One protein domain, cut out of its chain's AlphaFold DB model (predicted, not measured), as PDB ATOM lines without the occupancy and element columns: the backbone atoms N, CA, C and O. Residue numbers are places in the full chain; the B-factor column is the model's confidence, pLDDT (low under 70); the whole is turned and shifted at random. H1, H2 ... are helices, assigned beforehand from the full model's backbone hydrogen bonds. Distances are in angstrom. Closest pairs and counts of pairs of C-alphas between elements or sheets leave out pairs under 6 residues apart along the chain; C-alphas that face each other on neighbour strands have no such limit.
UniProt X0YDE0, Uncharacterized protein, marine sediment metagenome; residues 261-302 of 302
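This is residues 261 to 302 of the 302 residues of an uncharacterized protein of marine sediment metagenome (UniProt X0YDE0). The longest helix, H3, runs out as an arm from a small helical hairpin, in which H1 and H2 lie side by side. H3 meets H2 at a corner, and residues 290 to 302 stick out free. The printed part has 42 residues with three named helices, in the order H1, H2, H3, and no named strand; its class is all helix. It is loose, with a radius of gyration of the C-alphas of 12.6 A, and spans 37 by 19 by 13 A, the arm making the length.

H3, residues 285 to 300, and H2, residues 272 to 283, touch only at the corner, and only just, with 3 pairs of C-alphas within 8 A; the closest C-alphas are those of His 281 and Leu 288, 6.2 A apart. Their lines stand at a steep tilt of 64 degrees, opposite ways. H2 and H1, residues 261 to 268, touch and form a hairpin, at a shallow tilt of 6 degrees, opposite ways; their closest C-alphas, of Phe 268 and Met 275, are 5.3 A apart. H1 and H3 are apart. In H1 and H2 every O i to N i+4 pair is within hydrogen-bond range; in H3, 9 of 12 are.

H3 is 23.3 A long, from C-alpha 285 at (95.742, 62.184, 59.812) to C-alpha 300 at (89.408, 56.495, 81.473). H2 is 16.6 A long and H1 10.2 A, with C-alpha 261 at (94.019, 72.598, 57.494).

The farthest C-alphas, of Asn 266 and Arg 302, are 38.1 A apart. The printed part has no cut, and both links are tight. The model's pLDDT is under 70 at residues 292 to 302.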
ATOM      1  N   PHE A 261      92.618  72.570  57.080       87.81
ATOM      2  CA  PHE A 261      94.019  72.598  57.494       87.81
ATOM      3  C   PHE A 261      94.751  73.863  57.036       87.81
ATOM      4  O   PHE A 261      95.771  74.203  57.633       87.81
ATOM      5  N   LYS A 262      94.277  74.558  55.992       87.75
ATOM      6  CA  LYS A 262      94.880  75.808  55.520       87.75
ATOM      7  C   LYS A 262      94.524  76.949  56.469       87.75
ATOM      8  O   LYS A 262      95.429  77.656  56.905       87.75
ATOM      9  N   ALA A 263      93.255  77.078  56.854       87.25
ATOM     10  CA  ALA A 263      92.827  78.036  57.870       87.25
ATOM     11  C   ALA A 263      93.492  77.762  59.229       87.25
ATOM     12  O   ALA A 263      94.033  78.680  59.844       87.25
ATOM     13  N   LEU A 264      93.548  76.495  59.662       85.69
ATOM     14  CA  LEU A 264      94.228  76.099  60.903       85.69
ATOM     15  C   LEU A 264      95.731  76.416  60.866       85.69
ATOM     16  O   LEU A 264      96.276  76.925  61.844       85.69
ATOM     17  N   ALA A 265      96.407  76.152  59.745       86.88
ATOM     18  CA  ALA A 265      97.820  76.486  59.574       86.88
ATOM     19  C   ALA A 265      98.056  78.003  59.600       86.88
ATOM     20  O   ALA A 265      99.003  78.459  60.237       86.88
ATOM     21  N   ASN A 266      97.176  78.781  58.962       87.25
ATOM     22  CA  ASN A 266      97.231  80.240  58.984       87.25
ATOM     23  C   ASN A 266      96.974  80.805  60.385       87.25
ATOM     24  O   ASN A 266      97.622  81.767  60.772       87.25
ATOM     25  N   PHE A 267      96.070  80.222  61.171       87.62
ATOM     26  CA  PHE A 267      95.794  80.695  62.530       87.62
ATOM     27  C   PHE A 267      96.946  80.382  63.497       87.62
ATOM     28  O   PHE A 267      97.386  81.241  64.256       87.62
ATOM     29  N   PHE A 268      97.488  79.163  63.441       88.19
ATOM     30  CA  PHE A 268      98.531  78.711  64.366       88.19
ATOM     31  C   PHE A 268      99.967  79.001  63.899       88.19
ATOM     32  O   PHE A 268     100.900  78.561  64.567       88.19
ATOM     33  N   HIS A 269     100.179  79.745  62.805       83.56
ATOM     34  CA  HIS A 269     101.514  79.957  62.218       83.56
ATOM     35  C   HIS A 269     102.539  80.588  63.177       83.56
ATOM     36  O   HIS A 269     103.728  80.310  63.057       83.56
ATOM     37  N   ILE A 270     102.080  81.392  64.142       85.00
ATOM     38  CA  ILE A 270     102.917  82.085  65.139       85.00
ATOM     39  C   ILE A 270     103.260  81.160  66.327       85.00
ATOM     40  O   ILE A 270     104.204  81.404  67.072       85.00
ATOM     41  N   PHE A 271     102.518  80.061  66.504       88.81
ATOM     42  CA  PHE A 271     102.676  79.129  67.618       88.81
ATOM     43  C   PHE A 271     103.328  77.822  67.150       88.81
ATOM     44  O   PHE A 271     102.657  76.878  66.729       88.81
ATOM     45  N   GLU A 272     104.655  77.744  67.261       84.75
ATOM     46  CA  GLU A 272     105.469  76.655  66.698       84.75
ATOM     47  C   GLU A 272     104.989  75.244  67.096       84.75
ATOM     48  O   GLU A 272     104.848  74.354  66.249       84.75
ATOM     49  N   LYS A 273     104.671  75.029  68.382       87.56
ATOM     50  CA  LYS A 273     104.218  73.721  68.889       87.56
ATOM     51  C   LYS A 273     102.875  73.304  68.278       87.56
ATOM     52  O   LYS A 273     102.711  72.150  67.881       87.56
ATOM     53  N   GLN A 274     101.922  74.226  68.195       87.69
ATOM     54  CA  GLN A 274     100.583  74.004  67.654       87.69
ATOM     55  C   GLN A 274     100.641  73.817  66.134       87.69
ATOM     56  O   GLN A 274     100.029  72.888  65.609       87.69
ATOM     57  N   MET A 275     101.460  74.605  65.436       85.69
ATOM     58  CA  MET A 275     101.694  74.466  63.999       85.69
ATOM     59  C   MET A 275     102.285  73.099  63.636       85.69
ATOM     60  O   MET A 275     101.852  72.466  62.672       85.69
ATOM     61  N   LYS A 276     103.224  72.584  64.441       86.62
ATOM     62  CA  LYS A 276     103.777  71.232  64.262       86.62
ATOM     63  C   LYS A 276     102.700  70.151  64.391       86.62
ATOM     64  O   LYS A 276     102.703  69.189  63.630       86.62
ATOM     65  N   ILE A 277     101.744  70.317  65.309       84.94
ATOM     66  CA  ILE A 277     100.599  69.404  65.445       84.94
ATOM     67  C   ILE A 277      99.716  69.449  64.193       84.94
ATOM     68  O   ILE A 277      99.347  68.388  63.690       84.94
ATOM     69  N   VAL A 278      99.399  70.646  63.683       84.75
ATOM     70  CA  VAL A 278      98.572  70.823  62.476       84.75
ATOM     71  C   VAL A 278      99.244  70.195  61.252       84.75
ATOM     72  O   VAL A 278      98.593  69.435  60.537       84.75
ATOM     73  N   LYS A 279     100.545  70.440  61.036       84.62
ATOM     74  CA  LYS A 279     101.315  69.834  59.933       84.62
ATOM     75  C   LYS A 279     101.319  68.308  60.007       84.62
ATOM     76  O   LYS A 279     100.941  67.655  59.040       84.62
ATOM     77  N   ASN A 280     101.633  67.755  61.178       86.19
ATOM     78  CA  ASN A 280     101.669  66.307  61.371       86.19
ATOM     79  C   ASN A 280     100.299  65.663  61.082       86.19
ATOM     80  O   ASN A 280     100.230  64.671  60.361       86.19
ATOM     81  N   HIS A 281      99.202  66.233  61.601       86.62
ATOM     82  CA  HIS A 281      97.842  65.735  61.332       86.62
ATOM     83  C   HIS A 281      97.418  65.918  59.872       86.62
ATOM     84  O   HIS A 281      96.676  65.092  59.355       86.62
ATOM     85  N   LYS A 282      97.897  66.949  59.170       85.50
ATOM     86  CA  LYS A 282      97.642  67.107  57.732       85.50
ATOM     87  C   LYS A 282      98.296  65.983  56.918       85.50
ATOM     88  O   LYS A 282      97.670  65.456  55.995       85.50
ATOM     89  N   GLU A 283      99.529  65.620  57.257       85.81
ATOM     90  CA  GLU A 283     100.327  64.620  56.538       85.81
ATOM     91  C   GLU A 283      99.852  63.188  56.824       85.81
ATOM     92  O   GLU A 283      99.553  62.454  55.886       85.81
ATOM     93  N   ASP A 284      99.658  62.822  58.095       86.88
ATOM     94  CA  ASP A 284      99.256  61.468  58.504       86.88
ATOM     95  C   ASP A 284      98.082  61.488  59.496       86.88
ATOM     96  O   ASP A 284      98.171  61.094  60.665       86.88
ATOM     97  N   PHE A 285      96.952  62.005  59.010       86.25
ATOM     98  CA  PHE A 285      95.742  62.184  59.812       86.25
ATOM     99  C   PHE A 285      95.249  60.878  60.432       86.25
ATOM    100  O   PHE A 285      94.956  60.837  61.621       86.25
ATOM    101  N   TYR A 286      95.185  59.806  59.639       83.06
ATOM    102  CA  TYR A 286      94.618  58.528  60.065       83.06
ATOM    103  C   TYR A 286      95.381  57.950  61.261       83.06
ATOM    104  O   TYR A 286      94.797  57.680  62.313       83.06
ATOM    105  N   THR A 287      96.705  57.828  61.147       83.62
ATOM    106  CA  THR A 287      97.538  57.250  62.206       83.62
ATOM    107  C   THR A 287      97.509  58.109  63.469       83.62
ATOM    108  O   THR A 287      97.424  57.587  64.584       83.62
ATOM    109  N   LEU A 288      97.543  59.439  63.329       83.44
ATOM    110  CA  LEU A 288      97.548  60.355  64.471       83.44
ATOM    111  C   LEU A 288      96.178  60.490  65.145       83.44
ATOM    112  O   LEU A 288      96.130  60.689  66.365       83.44
ATOM    113  N   PHE A 289      95.088  60.344  64.392       82.38
ATOM    114  CA  PHE A 289      93.726  60.264  64.919       82.38
ATOM    115  C   PHE A 289      93.579  59.033  65.826       82.38
ATOM    116  O   PHE A 289      93.221  59.166  67.000       82.38
ATOM    117  N   PHE A 290      93.999  57.854  65.350       76.06
ATOM    118  CA  PHE A 290      93.987  56.618  66.146       76.06
ATOM    119  C   PHE A 290      94.926  56.664  67.361       76.06
ATOM    120  O   PHE A 290      94.543  56.269  68.464       76.06
ATOM    121  N   LYS A 291      96.143  57.199  67.198       75.81
ATOM    122  CA  LYS A 291      97.139  57.295  68.283       75.81
ATOM    123  C   LYS A 291      96.681  58.205  69.430       75.81
ATOM    124  O   LYS A 291      97.106  58.014  70.571       75.81
ATOM    125  N   ARG A 292      95.826  59.199  69.150       60.84
ATOM    126  CA  ARG A 292      95.218  60.065  70.177       60.84
ATOM    127  C   ARG A 292      94.010  59.415  70.852       60.84
ATOM    128  O   ARG A 292      93.941  59.477  72.075       60.84
ATOM    129  N   GLN A 293      93.136  58.741  70.103       59.16
ATOM    130  CA  GLN A 293      92.000  57.976  70.645       59.16
ATOM    131  C   GLN A 293      92.451  56.905  71.661       59.16
ATOM    132  O   GLN A 293      91.941  56.857  72.779       59.16
ATOM    133  N   TRP A 294      93.495  56.126  71.342       54.22
ATOM    134  CA  TRP A 294      94.059  55.126  72.265       54.22
ATOM    135  C   TRP A 294      94.595  55.729  73.573       54.22
ATOM    136  O   TRP A 294      94.393  55.161  74.644       54.22
ATOM    137  N   LYS A 295      95.244  56.902  73.519       55.06
ATOM    138  CA  LYS A 295      95.754  57.600  74.716       55.06
ATOM    139  C   LYS A 295      94.650  58.170  75.611       55.06
ATOM    140  O   LYS A 295      94.888  58.348  76.803       55.06
ATOM    141  N   ILE A 296      93.489  58.491  75.043       54.53
ATOM    142  CA  ILE A 296      92.337  59.006  75.788       54.53
ATOM    143  C   ILE A 296      91.616  57.842  76.474       54.53
ATOM    144  O   ILE A 296      91.445  57.880  77.687       54.53
ATOM    145  N   ASN A 297      91.318  56.757  75.754       50.03
ATOM    146  CA  ASN A 297      90.606  55.605  76.325       50.03
ATOM    147  C   ASN A 297      91.391  54.903  77.452       50.03
ATOM    148  O   ASN A 297      90.800  54.507  78.451       50.03
ATOM    149  N   TYR A 298      92.728  54.836  77.373       47.25
ATOM    150  CA  TYR A 298      93.560  54.281  78.456       47.25
ATOM    151  C   TYR A 298      93.595  55.144  79.733       47.25
ATOM    152  O   TYR A 298      93.974  54.653  80.793       47.25
ATOM    153  N   LYS A 299      93.224  56.429  79.645       50.09
ATOM    154  CA  LYS A 299      93.118  57.337  80.800       50.09
ATOM    155  C   LYS A 299      91.778  57.232  81.534       50.09
ATOM    156  O   LYS A 299      91.714  57.683  82.668       50.09
ATOM    157  N   PHE A 300      90.751  56.666  80.899       46.31
ATOM    158  CA  PHE A 300      89.408  56.495  81.473       46.31
ATOM    159  C   PHE A 300      89.110  55.056  81.929       46.31
ATOM    160  O   PHE A 300      88.106  54.830  82.592       46.31
ATOM    161  N   ALA A 301      89.964  54.085  81.584       47.34
ATOM    162  CA  ALA A 301      89.844  52.680  82.000       47.34
ATOM    163  C   ALA A 301      90.688  52.323  83.250       47.34
ATOM    164  O   ALA A 301      90.909  51.145  83.531       47.34
ATOM    165  N   ARG A 302      91.185  53.332  83.974       39.38
ATOM    166  CA  ARG A 302      91.769  53.250  85.322       39.38
ATOM    167  C   ARG A 302      90.940  54.123  86.247       39.38
ATOM    168  O   ARG A 302      90.820  53.732  87.423       39.38
TER     169      ARG A 302